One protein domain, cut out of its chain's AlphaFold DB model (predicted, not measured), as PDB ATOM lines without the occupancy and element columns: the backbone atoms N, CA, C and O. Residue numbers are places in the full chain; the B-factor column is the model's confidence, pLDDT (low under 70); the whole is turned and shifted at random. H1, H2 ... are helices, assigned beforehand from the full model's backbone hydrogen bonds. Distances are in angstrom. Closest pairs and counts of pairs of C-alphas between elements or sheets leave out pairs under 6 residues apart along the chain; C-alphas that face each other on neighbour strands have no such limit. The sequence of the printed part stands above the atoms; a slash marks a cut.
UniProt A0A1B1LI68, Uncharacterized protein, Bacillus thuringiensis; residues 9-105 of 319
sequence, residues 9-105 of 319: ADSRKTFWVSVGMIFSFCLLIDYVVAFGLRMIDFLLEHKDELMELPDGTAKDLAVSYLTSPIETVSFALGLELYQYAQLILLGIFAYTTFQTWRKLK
ATOM      1  N   ALA A   9       8.748 -34.158  40.753       52.03
ATOM      2  CA  ALA A   9       8.384 -33.153  39.764       52.03
ATOM      3  C   ALA A   9       7.000 -32.512  39.991       52.03
ATOM      4  O   ALA A   9       6.799 -31.376  39.556       52.03
ATOM      5  N   ASP A  10       6.064 -33.197  40.658       62.97
ATOM      6  CA  ASP A  10       4.705 -32.683  40.872       62.97
ATOM      7  C   ASP A  10       4.684 -31.596  41.961       62.97
ATOM      8  O   ASP A  10       4.244 -30.477  41.709       62.97
ATOM      9  N   SER A  11       5.317 -31.855  43.116       65.69
ATOM     10  CA  SER A  11       5.367 -30.919  44.260       65.69
ATOM     11  C   SER A  11       6.017 -29.572  43.909       65.69
ATOM     12  O   SER A  11       5.541 -28.504  44.308       65.69
ATOM     13  N   ARG A  12       7.079 -29.587  43.087       72.25
ATOM     14  CA  ARG A  12       7.757 -28.353  42.660       72.25
ATOM     15  C   ARG A  12       6.847 -27.480  41.794       72.25
ATOM     16  O   ARG A  12       6.857 -26.262  41.952       72.25
ATOM     17  N   LYS A  13       6.052 -28.083  40.903       78.38
ATOM     18  CA  LYS A  13       5.078 -27.352  40.079       78.38
ATOM     19  C   LYS A  13       3.961 -26.769  40.940       78.38
ATOM     20  O   LYS A  13       3.629 -25.599  40.768       78.38
ATOM     21  N   THR A  14       3.438 -27.539  41.896       79.25
ATOM     22  CA  THR A  14       2.392 -27.060  42.813       79.25
ATOM     23  C   THR A  14       2.876 -25.870  43.644       79.25
ATOM     24  O   THR A  14       2.149 -24.889  43.777       79.25
ATOM     25  N   PHE A  15       4.125 -25.905  44.122       83.75
ATOM     26  CA  PHE A  15       4.736 -24.798  44.862       83.75
ATOM     27  C   PHE A  15       4.766 -23.497  44.054       83.75
ATOM     28  O   PHE A  15       4.261 -22.477  44.520       83.75
ATOM     29  N   TRP A  16       5.307 -23.525  42.832       82.50
ATOM     30  CA  TRP A  16       5.409 -22.319  42.003       82.50
ATOM     31  C   TRP A  16       4.043 -21.765  41.582       82.50
ATOM     32  O   TRP A  16       3.879 -20.549  41.524       82.50
ATOM     33  N   VAL A  17       3.047 -22.628  41.358       86.44
ATOM     34  CA  VAL A  17       1.664 -22.202  41.083       86.44
ATOM     35  C   VAL A  17       1.046 -21.511  42.305       86.44
ATOM     36  O   VAL A  17       0.453 -20.441  42.165       86.44
ATOM     37  N   SER A  18       1.225 -22.060  43.510       84.81
ATOM     38  CA  SER A  18       0.744 -21.425  44.745       84.81
ATOM     39  C   SER A  18       1.436 -20.090  45.025       84.81
ATOM     40  O   SER A  18       0.756 -19.118  45.347       84.81
ATOM     41  N   VAL A  19       2.759 -20.003  44.847       88.88
ATOM     42  CA  VAL A  19       3.505 -18.739  44.998       88.88
ATOM     43  C   VAL A  19       3.048 -17.702  43.970       88.88
ATOM     44  O   VAL A  19       2.847 -16.544  44.327       88.88
ATOM     45  N   GLY A  20       2.809 -18.115  42.721       89.56
ATOM     46  CA  GLY A  20       2.277 -17.240  41.676       89.56
ATOM     47  C   GLY A  20       0.899 -16.662  42.017       89.56
ATOM     48  O   GLY A  20       0.674 -15.467  41.835       89.56
ATOM     49  N   MET A  21      -0.005 -17.473  42.580       89.00
ATOM     50  CA  MET A  21      -1.318 -16.991  43.038       89.00
ATOM     51  C   MET A  21      -1.204 -15.999  44.201       89.00
ATOM     52  O   MET A  21      -1.879 -14.970  44.189       89.00
ATOM     53  N   ILE A  22      -0.330 -16.269  45.178       89.75
ATOM     54  CA  ILE A  22      -0.092 -15.364  46.314       89.75
ATOM     55  C   ILE A  22       0.471 -14.024  45.817       89.75
ATOM     56  O   ILE A  22      -0.017 -12.969  46.216       89.75
ATOM     57  N   PHE A  23       1.440 -14.057  44.900       90.81
ATOM     58  CA  PHE A  23       2.024 -12.853  44.309       90.81
ATOM     59  C   PHE A  23       0.983 -12.011  43.557       90.81
ATOM     60  O   PHE A  23       0.909 -10.799  43.752       90.81
ATOM     61  N   SER A  24       0.121 -12.649  42.758       90.44
ATOM     62  CA  SER A  24      -0.963 -11.951  42.056       90.44
ATOM     63  C   SER A  24      -1.951 -11.283  43.018       90.44
ATOM     64  O   SER A  24      -2.462 -10.207  42.712       90.44
ATOM     65  N   PHE A  25      -2.229 -11.903  44.166       90.31
ATOM     66  CA  PHE A  25      -3.120 -11.336  45.179       90.31
ATOM     67  C   PHE A  25      -2.479 -10.145  45.903       90.31
ATOM     68  O   PHE A  25      -3.146  -9.141  46.141       90.31
ATOM     69  N   CYS A  26      -1.173 -10.214  46.184       89.31
ATOM     70  CA  CYS A  26      -0.405  -9.095  46.731       89.31
ATOM     71  C   CYS A  26      -0.436  -7.867  45.810       89.31
ATOM     72  O   CYS A  26      -0.755  -6.781  46.284       89.31
ATOM     73  N   LEU A  27      -0.217  -8.042  44.501       89.19
ATOM     74  CA  LEU A  27      -0.288  -6.938  43.533       89.19
ATOM     75  C   LEU A  27      -1.672  -6.275  43.487       89.19
ATOM     76  O   LEU A  27      -1.782  -5.059  43.337       89.19
ATOM     77  N   LEU A  28      -2.737  -7.070  43.623       90.38
ATOM     78  CA  LEU A  28      -4.100  -6.549  43.677       90.38
ATOM     79  C   LEU A  28      -4.328  -5.708  44.941       90.38
ATOM     80  O   LEU A  28      -4.914  -4.631  44.858       90.38
ATOM     81  N   ILE A  29      -3.843  -6.169  46.098       89.38
ATOM     82  CA  ILE A  29      -3.929  -5.407  47.352       89.38
ATOM     83  C   ILE A  29      -3.118  -4.111  47.251       89.38
ATOM     84  O   ILE A  29      -3.646  -3.057  47.601       89.38
ATOM     85  N   ASP A  30      -1.887  -4.165  46.735       88.88
ATOM     86  CA  ASP A  30      -1.035  -2.983  46.547       88.88
ATOM     87  C   ASP A  30      -1.744  -1.909  45.720       88.88
ATOM     88  O   ASP A  30      -1.700  -0.723  46.058       88.88
ATOM     89  N   TYR A  31      -2.447  -2.325  44.666       90.50
ATOM     90  CA  TYR A  31      -3.217  -1.422  43.824       90.50
ATOM     91  C   TYR A  31      -4.424  -0.811  44.547       90.50
ATOM     92  O   TYR A  31      -4.643   0.398  44.471       90.50
ATOM     93  N   VAL A  32      -5.194  -1.620  45.279       90.25
ATOM     94  CA  VAL A  32      -6.361  -1.143  46.040       90.25
ATOM     95  C   VAL A  32      -5.941  -0.151  47.126       90.25
ATOM     96  O   VAL A  32      -6.601   0.874  47.310       90.25
ATOM     97  N   VAL A  33      -4.829  -0.418  47.815       90.12
ATOM     98  CA  VAL A  33      -4.272   0.491  48.824       90.12
ATOM     99  C   VAL A  33      -3.788   1.788  48.171       90.12
ATOM    100  O   VAL A  33      -4.130   2.864  48.658       90.12
ATOM    101  N   ALA A  34      -3.069   1.717  47.044       89.12
ATOM    102  CA  ALA A  34      -2.624   2.901  46.301       89.12
ATOM    103  C   ALA A  34      -3.803   3.774  45.841       89.12
ATOM    104  O   ALA A  34      -3.795   4.991  46.035       89.12
ATOM    105  N   PHE A  35      -4.843   3.150  45.284       90.06
ATOM    106  CA  PHE A  35      -6.070   3.828  44.876       90.06
ATOM    107  C   PHE A  35      -6.767   4.505  46.063       90.06
ATOM    108  O   PHE A  35      -7.109   5.684  45.988       90.06
ATOM    109  N   GLY A  36      -6.944   3.784  47.174       88.12
ATOM    110  CA  GLY A  36      -7.591   4.315  48.374       88.12
ATOM    111  C   GLY A  36      -6.839   5.503  48.972       88.12
ATOM    112  O   GLY A  36      -7.456   6.517  49.290       88.12
ATOM    113  N   LEU A  37      -5.510   5.416  49.067       87.56
ATOM    114  CA  LEU A  37      -4.680   6.511  49.576       87.56
ATOM    115  C   LEU A  37      -4.731   7.742  48.672       87.56
ATOM    116  O   LEU A  37      -4.878   8.849  49.176       87.56
ATOM    117  N   ARG A  38      -4.695   7.556  47.350       85.94
ATOM    118  CA  ARG A  38      -4.813   8.657  46.385       85.94
ATOM    119  C   ARG A  38      -6.191   9.328  46.426       85.94
ATOM    120  O   ARG A  38      -6.291  10.539  46.263       85.94
ATOM    121  N   MET A  39      -7.253   8.560  46.674       86.06
ATOM    122  CA  MET A  39      -8.597   9.111  46.886       86.06
ATOM    123  C   MET A  39      -8.703   9.895  48.199       86.06
ATOM    124  O   MET A  39      -9.341  10.944  48.228       86.06
ATOM    125  N   ILE A  40      -8.085   9.404  49.277       87.06
ATOM    126  CA  ILE A  40      -8.048  10.106  50.567       87.06
ATOM    127  C   ILE A  40      -7.282  11.422  50.440       87.06
ATOM    128  O   ILE A  40      -7.756  12.436  50.942       87.06
ATOM    129  N   ASP A  41      -6.145  11.415  49.748       84.94
ATOM    130  CA  ASP A  41      -5.322  12.606  49.529       84.94
ATOM    131  C   ASP A  41      -6.106  13.706  48.793       84.94
ATOM    132  O   ASP A  41      -6.213  14.828  49.281       84.94
ATOM    133  N   PHE A  42      -6.814  13.343  47.715       83.62
ATOM    134  CA  PHE A  42      -7.711  14.256  46.996       83.62
ATOM    135  C   PHE A  42      -8.819  14.846  47.888       83.62
ATOM    136  O   PHE A  42      -9.101  16.045  47.828       83.62
ATOM    137  N   LEU A  43      -9.452  14.012  48.721       81.44
ATOM    138  CA  LEU A  43     -10.514  14.444  49.637       81.44
ATOM    139  C   LEU A  43      -9.993  15.354  50.758       81.44
ATOM    140  O   LEU A  43     -10.731  16.220  51.224       81.44
ATOM    141  N   LEU A  44      -8.753  15.146  51.207       81.88
ATOM    142  CA  LEU A  44      -8.105  15.999  52.202       81.88
ATOM    143  C   LEU A  44      -7.704  17.350  51.607       81.88
ATOM    144  O   LEU A  44      -7.879  18.365  52.277       81.88
ATOM    145  N   GLU A  45      -7.224  17.369  50.365       82.44
ATOM    146  CA  GLU A  45      -6.834  18.593  49.661       82.44
ATOM    147  C   GLU A  45      -8.040  19.497  49.359       82.44
ATOM    148  O   GLU A  45      -7.949  20.712  49.489       82.44
ATOM    149  N   HIS A  46      -9.203  18.908  49.062       79.88
ATOM    150  CA  HIS A  46     -10.437  19.647  48.765       79.88
ATOM    151  C   HIS A  46     -11.390  19.760  49.962       79.88
ATOM    152  O   HIS A  46     -12.548  20.137  49.789       79.88
ATOM    153  N   LYS A  47     -10.936  19.432  51.180       75.38
ATOM    154  CA  LYS A  47     -11.780  19.274  52.377       75.38
ATOM    155  C   LYS A  47     -12.686  20.475  52.679       75.38
ATOM    156  O   LYS A  47     -13.814  20.276  53.129       75.38
ATOM    157  N   ASP A  48     -12.202  21.689  52.437       74.69
ATOM    158  CA  ASP A  48     -12.928  22.928  52.737       74.69
ATOM    159  C   ASP A  48     -13.883  23.356  51.598       74.69
ATOM    160  O   ASP A  48     -14.854  24.068  51.848       74.69
ATOM    161  N   GLU A  49     -13.682  22.840  50.378       70.75
ATOM    162  CA  GLU A  49     -14.466  23.137  49.161       70.75
ATOM    163  C   GLU A  49     -15.344  21.948  48.712       70.75
ATOM    164  O   GLU A  49     -15.950  21.958  47.639       70.75
ATOM    165  N   LEU A  50     -15.476  20.915  49.555       64.81
ATOM    166  CA  LEU A  50     -16.253  19.699  49.266       64.81
ATOM    167  C   LEU A  50     -17.720  19.973  48.886       64.81
ATOM    168  O   LEU A  50     -18.308  19.173  48.161       64.81
ATOM    169  N   MET A  51     -18.312  21.076  49.366       63.38
ATOM    170  CA  MET A  51     -19.693  21.474  49.043       63.38
ATOM    171  C   MET A  51     -19.817  22.379  47.804       63.38
ATOM    172  O   MET A  51     -20.939  22.650  47.380       63.38
ATOM    173  N   GLU A  52     -18.702  22.825  47.216       68.44
ATOM    174  CA  GLU A  52     -18.668  23.657  45.998       68.44
ATOM    175  C   GLU A  52     -18.269  22.863  44.739       68.44
ATOM    176  O   GLU A  52     -18.367  23.365  43.617       68.44
ATOM    177  N   LEU A  53     -17.860  21.601  44.903       69.19
ATOM    178  CA  LEU A  53     -17.491  20.711  43.805       69.19
ATOM    179  C   LEU A  53     -18.705  20.360  42.918       69.19
ATOM    180  O   LEU A  53     -19.742  19.939  43.435       69.19
ATOM    181  N   PRO A  54     -18.581  20.448  41.577       73.44
ATOM    182  CA  PRO A  54     -19.624  20.006  40.658       73.44
ATOM    183  C   PRO A  54     -19.972  18.528  40.867       73.44
ATOM    184  O   PRO A  54     -19.076  17.672  40.935       73.44
ATOM    185  N   ASP A  55     -21.272  18.226  40.919       66.56
ATOM    186  CA  ASP A  55     -21.789  16.863  41.051       66.56
ATOM    187  C   ASP A  55     -21.191  15.948  39.968       66.56
ATOM    188  O   ASP A  55     -21.441  16.118  38.777       66.56
ATOM    189  N   GLY A  56     -20.397  14.956  40.389       72.38
ATOM    190  CA  GLY A  56     -19.765  13.970  39.499       72.38
ATOM    191  C   GLY A  56     -18.237  14.032  39.422       72.38
ATOM    192  O   GLY A  56     -17.626  13.021  39.087       72.38
ATOM    193  N   THR A  57     -17.605  15.128  39.853       77.69
ATOM    194  CA  THR A  57     -16.139  15.317  39.758       77.69
ATOM    195  C   THR A  57     -15.345  14.201  40.450       77.69
ATOM    196  O   THR A  57     -14.412  13.640  39.881       77.69
ATOM    197  N   ALA A  58     -15.763  13.794  41.652       74.06
ATOM    198  CA  ALA A  58     -15.125  12.696  42.381       74.06
ATOM    199  C   ALA A  58     -15.290  11.331  41.685       74.06
ATOM    200  O   ALA A  58     -14.435  10.457  41.827       74.06
ATOM    201  N   LYS A  59     -16.380  11.134  40.929       78.62
ATOM    202  CA  LYS A  59     -16.617   9.895  40.174       78.62
ATOM    203  C   LYS A  59     -15.729   9.836  38.938       78.62
ATOM    204  O   LYS A  59     -15.104   8.804  38.714       78.62
ATOM    205  N   ASP A  60     -15.630  10.929  38.188       82.50
ATOM    206  CA  ASP A  60     -14.782  11.000  36.993       82.50
ATOM    207  C   ASP A  60     -13.300  10.835  37.353       82.50
ATOM    208  O   ASP A  60     -12.562  10.104  36.689       82.50
ATOM    209  N   LEU A  61     -12.885  11.418  38.478       80.88
ATOM    210  CA  LEU A  61     -11.537  11.255  39.009       80.88
ATOM    211  C   LEU A  61     -11.266   9.815  39.469       80.88
ATOM    212  O   LEU A  61     -10.235   9.242  39.121       80.88
ATOM    213  N   ALA A  62     -12.210   9.189  40.176       81.19
ATOM    214  CA  ALA A  62     -12.097   7.785  40.564       81.19
ATOM    215  C   ALA A  62     -11.984   6.860  39.340       81.19
ATOM    216  O   ALA A  62     -11.170   5.936  39.340       81.19
ATOM    217  N   VAL A  63     -12.746   7.124  38.272       83.88
ATOM    218  CA  VAL A  63     -12.631   6.392  37.001       83.88
ATOM    219  C   VAL A  63     -11.251   6.601  36.382       83.88
ATOM    220  O   VAL A  63     -10.628   5.623  35.970       83.88
ATOM    221  N   SER A  64     -10.730   7.832  36.383       83.25
ATOM    222  CA  SER A  64      -9.390   8.115  35.858       83.25
ATOM    223  C   SER A  64      -8.317   7.295  36.584       83.25
ATOM    224  O   SER A  64      -7.592   6.538  35.939       83.25
ATOM    225  N   TYR A  65      -8.326   7.302  37.921       84.88
ATOM    226  CA  TYR A  65      -7.371   6.565  38.754       84.88
ATOM    227  C   TYR A  65      -7.486   5.049  38.589       84.88
ATOM    228  O   TYR A  65      -6.476   4.350  38.692       84.88
ATOM    229  N   LEU A  66      -8.694   4.546  38.307       83.75
ATOM    230  CA  LEU A  66      -8.931   3.134  38.013       83.75
ATOM    231  C   LEU A  66      -8.370   2.710  36.649       83.75
ATOM    232  O   LEU A  66      -7.932   1.570  36.494       83.75
ATOM    233  N   THR A  67      -8.404   3.608  35.661       84.75
ATOM    234  CA  THR A  67      -7.944   3.333  34.290       84.75
ATOM    235  C   THR A  67      -6.439   3.521  34.087       84.75
ATOM    236  O   THR A  67      -5.887   2.963  33.139       84.75
ATOM    237  N   SER A  68      -5.758   4.237  34.988       86.56
ATOM    238  CA  SER A  68      -4.316   4.527  34.927       86.56
ATOM    239  C   SER A  68      -3.537   3.898  36.099       86.56
ATOM    240  O   SER A  68      -2.980   4.610  36.941       86.56
ATOM    241  N   PRO A  69      -3.448   2.557  36.189       82.38
ATOM    242  CA  PRO A  69      -2.929   1.885  37.378       82.38
ATOM    243  C   PRO A  69      -1.461   2.200  37.690       82.38
ATOM    244  O   PRO A  69      -1.090   2.316  38.856       82.38
ATOM    245  N   ILE A  70      -0.630   2.383  36.660       85.50
ATOM    246  CA  ILE A  70       0.797   2.699  36.822       85.50
ATOM    247  C   ILE A  70       0.974   4.075  37.470       85.50
ATOM    248  O   ILE A  70       1.758   4.212  38.406       85.50
ATOM    249  N   GLU A  71       0.211   5.072  37.018       85.75
ATOM    250  CA  GLU A  71       0.274   6.432  37.562       85.75
ATOM    251  C   GLU A  71      -0.261   6.499  38.996       85.75
ATOM    252  O   GLU A  71       0.273   7.222  39.842       85.75
ATOM    253  N   THR A  72      -1.312   5.730  39.291       84.81
ATOM    254  CA  THR A  72      -1.896   5.613  40.634       84.81
ATOM    255  C   THR A  72      -0.877   5.082  41.635       84.81
ATOM    256  O   THR A  72      -0.694   5.675  42.697       84.81
ATOM    257  N   VAL A  73      -0.152   4.024  41.269       86.31
ATOM    258  CA  VAL A  73       0.898   3.443  42.114       86.31
ATOM    259  C   VAL A  73       2.121   4.357  42.207       86.31
ATOM    260  O   VAL A  73       2.651   4.542  43.301       86.31
ATOM    261  N   SER A  74       2.560   4.982  41.107       86.06
ATOM    262  CA  SER A  74       3.728   5.875  41.138       86.06
ATOM    263  C   SER A  74       3.515   7.093  42.033       86.06
ATOM    264  O   SER A  74       4.447   7.532  42.697       86.06
ATOM    265  N   PHE A  75       2.289   7.618  42.071       86.00
ATOM    266  CA  PHE A  75       1.908   8.678  42.999       86.00
ATOM    267  C   PHE A  75       1.907   8.178  44.449       86.00
ATOM    268  O   PHE A  75       2.506   8.805  45.321       86.00
ATOM    269  N   ALA A  76       1.298   7.014  44.699       85.25
ATOM    270  CA  ALA A  76       1.217   6.434  46.037       85.25
ATOM    271  C   ALA A  76       2.599   6.136  46.646       85.25
ATOM    272  O   ALA A  76       2.764   6.287  47.851       85.25
ATOM    273  N   LEU A  77       3.616   5.809  45.836       85.56
ATOM    274  CA  LEU A  77       5.006   5.633  46.296       85.56
ATOM    275  C   LEU A  77       5.600   6.876  46.982       85.56
ATOM    276  O   LEU A  77       6.518   6.742  47.798       85.56
ATOM    277  N   GLY A  78       5.080   8.068  46.675       86.25
ATOM    278  CA  GLY A  78       5.469   9.319  47.326       86.25
ATOM    279  C   GLY A  78       4.894   9.500  48.736       86.25
ATOM    280  O   GLY A  78       5.392  10.338  49.481       86.25
ATOM    281  N   LEU A  79       3.881   8.718  49.124       87.62
ATOM    282  CA  LEU A  79       3.232   8.816  50.431       87.62
ATOM    283  C   LEU A  79       3.943   7.926  51.460       87.62
ATOM    284  O   LEU A  79       4.072   6.716  51.267       87.62
ATOM    285  N   GLU A  80       4.314   8.494  52.610       88.12
ATOM    286  CA  GLU A  80       4.934   7.739  53.714       88.12
ATOM    287  C   GLU A  80       4.049   6.570  54.176       88.12
ATOM    288  O   GLU A  80       4.529   5.467  54.441       88.12
ATOM    289  N   LEU A  81       2.729   6.779  54.202       86.38
ATOM    290  CA  LEU A  81       1.761   5.767  54.631       86.38
ATOM    291  C   LEU A  81       1.734   4.543  53.698       86.38
ATOM    292  O   LEU A  81       1.572   3.415  54.167       86.38
ATOM    293  N   TYR A  82       1.940   4.748  52.393       89.44
ATOM    294  CA  TYR A  82       2.028   3.657  51.421       89.44
ATOM    295  C   TYR A  82       3.316   2.846  51.609       89.44
ATOM    296  O   TYR A  82       3.280   1.618  51.577       89.44
ATOM    297  N   GLN A  83       4.438   3.512  51.899       88.00
ATOM    298  CA  GLN A  83       5.716   2.844  52.169       88.00
ATOM    299  C   GLN A  83       5.630   1.927  53.402       88.00
ATOM    300  O   GLN A  83       6.095   0.784  53.358       88.00
ATOM    301  N   TYR A  84       4.965   2.372  54.477       90.56
ATOM    302  CA  TYR A  84       4.694   1.519  55.643       90.56
ATOM    303  C   TYR A  84       3.788   0.329  55.301       90.56
ATOM    304  O   TYR A  84       4.066  -0.796  55.728       90.56
ATOM    305  N   ALA A  85       2.732   0.545  54.510       88.94
ATOM    306  CA  ALA A  85       1.847  -0.530  54.065       88.94
ATOM    307  C   ALA A  85       2.602  -1.589  53.240       88.94
ATOM    308  O   ALA A  85       2.393  -2.789  53.434       88.94
ATOM    309  N   GLN A  86       3.541  -1.164  52.393       90.19
ATOM    310  CA  GLN A  86       4.329  -2.058  51.547       90.19
ATOM    311  C   GLN A  86       5.309  -2.928  52.350       90.19
ATOM    312  O   GLN A  86       5.484  -4.108  52.039       90.19
ATOM    313  N   LEU A  87       5.884  -2.402  53.438       90.50
ATOM    314  CA  LEU A  87       6.702  -3.193  54.369       90.50
ATOM    315  C   LEU A  87       5.887  -4.294  55.064       90.50
ATOM    316  O   LEU A  87       6.349  -5.433  55.180       90.50
ATOM    317  N   ILE A  88       4.662  -3.977  55.491       91.19
ATOM    318  CA  ILE A  88       3.750  -4.951  56.110       91.19
ATOM    319  C   ILE A  88       3.376  -6.039  55.096       91.19
ATOM    320  O   ILE A  88       3.422  -7.232  55.413       91.19
ATOM    321  N   LEU A  89       3.053  -5.641  53.864       91.19
ATOM    322  CA  LEU A  89       2.651  -6.557  52.801       91.19
ATOM    323  C   LEU A  89       3.788  -7.506  52.390       91.19
ATOM    324  O   LEU A  89       3.556  -8.705  52.213       91.19
ATOM    325  N   LEU A  90       5.030  -7.011  52.348       90.88
ATOM    326  CA  LEU A  90       6.225  -7.824  52.103       90.88
ATOM    327  C   LEU A  90       6.445  -8.865  53.213       90.88
ATOM    328  O   LEU A  90       6.765 -10.021  52.925       90.88
ATOM    329  N   GLY A  91       6.202  -8.496  54.475       92.69
ATOM    330  CA  GLY A  91       6.248  -9.426  55.608       92.69
ATOM    331  C   GLY A  91       5.205 -10.547  55.507       92.69
ATOM    332  O   GLY A  91       5.532 -11.721  55.705       92.69
ATOM    333  N   ILE A  92       3.966 -10.210  55.133       91.56
ATOM    334  CA  ILE A  92       2.882 -11.188  54.922       91.56
ATOM    335  C   ILE A  92       3.213 -12.119  53.748       91.56
ATOM    336  O   ILE A  92       3.031 -13.339  53.852       91.56
ATOM    337  N   PHE A  93       3.741 -11.578  52.649       92.69
ATOM    338  CA  PHE A  93       4.171 -12.363  51.491       92.69
ATOM    339  C   PHE A  93       5.275 -13.365  51.860       92.69
ATOM    340  O   PHE A  93       5.174 -14.554  51.542       92.69
ATOM    341  N   ALA A  94       6.297 -12.921  52.596       91.94
ATOM    342  CA  ALA A  94       7.375 -13.793  53.058       91.94
ATOM    343  C   ALA A  94       6.852 -14.902  53.990       91.94
ATOM    344  O   ALA A  94       7.196 -16.075  53.817       91.94
ATOM    345  N   TYR A  95       5.970 -14.560  54.933       93.12
ATOM    346  CA  TYR A  95       5.385 -15.515  55.877       93.12
ATOM    347  C   TYR A  95       4.522 -16.584  55.187       93.12
ATOM    348  O   TYR A  95       4.674 -17.781  55.445       93.12
ATOM    349  N   THR A  96       3.632 -16.174  54.280       89.31
ATOM    350  CA  THR A  96       2.734 -17.087  53.548       89.31
ATOM    351  C   THR A  96       3.492 -17.980  52.564       89.31
ATOM    352  O   THR A  96       3.193 -19.176  52.454       89.31
ATOM    353  N   THR A  97       4.534 -17.446  51.924       88.69
ATOM    354  CA  THR A  97       5.451 -18.219  51.075       88.69
ATOM    355  C   THR A  97       6.231 -19.246  51.898       88.69
ATOM    356  O   THR A  97       6.313 -20.412  51.511       88.69
ATOM    357  N   PHE A  98       6.731 -18.865  53.078       89.50
ATOM    358  CA  PHE A  98       7.436 -19.772  53.990       89.50
ATOM    359  C   PHE A  98       6.533 -20.893  54.530       89.50
ATOM    360  O   PHE A  98       6.938 -22.056  54.568       89.50
ATOM    361  N   GLN A  99       5.288 -20.578  54.899       87.12
ATOM    362  CA  GLN A  99       4.284 -21.570  55.307       87.12
ATOM    363  C   GLN A  99       3.980 -22.570  54.182       87.12
ATOM    364  O   GLN A  99       3.957 -23.782  54.407       87.12
ATOM    365  N   THR A 100       3.791 -22.070  52.960       84.69
ATOM    366  CA  THR A 100       3.556 -22.898  51.768       84.69
ATOM    367  C   THR A 100       4.750 -23.804  51.478       84.69
ATOM    368  O   THR A 100       4.580 -24.999  51.243       84.69
ATOM    369  N   TRP A 101       5.969 -23.273  51.594       82.31
ATOM    370  CA  TRP A 101       7.199 -24.053  51.476       82.31
ATOM    371  C   TRP A 101       7.291 -25.147  52.539       82.31
ATOM    372  O   TRP A 101       7.580 -26.293  52.209       82.31
ATOM    373  N   ARG A 102       6.990 -24.838  53.805       82.56
ATOM    374  CA  ARG A 102       7.031 -25.816  54.901       82.56
ATOM    375  C   ARG A 102       6.031 -26.957  54.706       82.56
ATOM    376  O   ARG A 102       6.360 -28.086  55.043       82.56
ATOM    377  N   LYS A 103       4.842 -26.676  54.163       78.25
ATOM    378  CA  LYS A 103       3.816 -27.694  53.869       78.25
ATOM    379  C   LYS A 103       4.142 -28.553  52.648       78.25
ATOM    380  O   LYS A 103       3.746 -29.709  52.605       78.25
ATOM    381  N   LEU A 104       4.810 -27.977  51.650       72.56
ATOM    382  CA  LEU A 104       5.161 -28.667  50.405       72.56
ATOM    383  C   LEU A 104       6.548 -29.310  50.438       72.56
ATOM    384  O   LEU A 104       6.888 -30.065  49.522       72.56
ATOM    385  N   LYS A 105       7.342 -29.050  51.488       65.50
ATOM    386  CA  LYS A 105       8.528 -29.852  51.773       65.50
ATOM    387  C   LYS A 105       8.099 -31.316  51.822       65.50
ATOM    388  O   LYS A 105       7.212 -31.642  52.612       65.50
TER     389      LYS A 105
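This is residues 9 to 105 of the 319 residues of an uncharacterized protein of Bacillus thuringiensis (UniProt A0A1B1LI68). The model is a long, thin rod built on one long helix, H1, with a second long helix, H4, side by side with it and running back along it. At the far end of H1 residues 44 to 49, of which 44 and 45 belong to H1, and residues 51 to 57, of which 57 belongs to H2, stick out; the chain then folds back through short H2, and short H3 crosses H1 at a steep tilt of 62 degrees before the tight link to H4. The printed part has 97 residues with four named helices, in the order H1, H2, H3, H4, and no named strand; the class is all helix. It is only just loose, close to extended, with a radius of gyration of the C-alphas of 18.3 A and spans of 62 by 24 by 18 A.

Start with H1, residues 9 to 45, the hub, which touches the three other helices. Look next at H2, residues 57 to 67: it only just touches H1, with 3 pairs of C-alphas within 8 A, and H1 meets it with residues 35 to 39 alone. Their closest C-alphas, those of Phe 35 and Tyr 65, are 6.8 A apart, and the two form a helical hairpin, opposite ways at a shallow tilt of 24 degrees. H3, residues 69 to 76, touches H1 at residues 31 to 38 of H1 alone, at a steep tilt of 62 degrees, the same way; the closest C-alphas, of Ala 34 and Ala 76, are 5.2 A apart. H2 and H3 touch only at the corner by their link, and only just, with 3 pairs of C-alphas within 8 A; the closest are those of Tyr 65 and Thr 72, 5.9 A apart. H4, residues 80 to 104, touches H1 with 17 such pairs, at a shallow tilt of 16 degrees, opposite ways; the closest C-alphas, of Val 19 and Thr 97, are 6.4 A apart. H3 and H4 are close but not clearly touching, with the closest C-alphas, of Ala 76 and Tyr 82, 6.1 A apart, while H2 and H4 are apart. The helix packing is mostly aligned, but only just: 2 of 3 pairs are at a shallow tilt. In the backbone, every O i to N i+4 pair is within hydrogen-bond range in H2, H3 and H4, and 32 of 33 in H1.

Find C-alpha 9 at (8.384, -33.153, 39.764); from there H1 runs 54.8 A to C-alpha 45 at (-6.834, 18.593, 49.661). H2 runs 15.5 A from Thr 57 to Thr 67, and H3 10.6 A from Pro 69 to Ala 76. H4 begins at Glu 80 and runs 36.6 A to C-alpha 104 at (5.161, -28.667, 50.405).

The C-alphas farthest apart, those of Ala 9 and Glu 52, are 63.2 A apart, yet those of Ala 9 and Lys 105, the first and last printed, are 12.5 A apart. The printed part has no cut. The link from H1 to H2, 11 residues, is long; those from H2 to H3 and from H3 to H4 are tight. The mean pLDDT of the printed part is 83.4, and residues 9 to 11, 50 to 53, 55 and 105 are under 70.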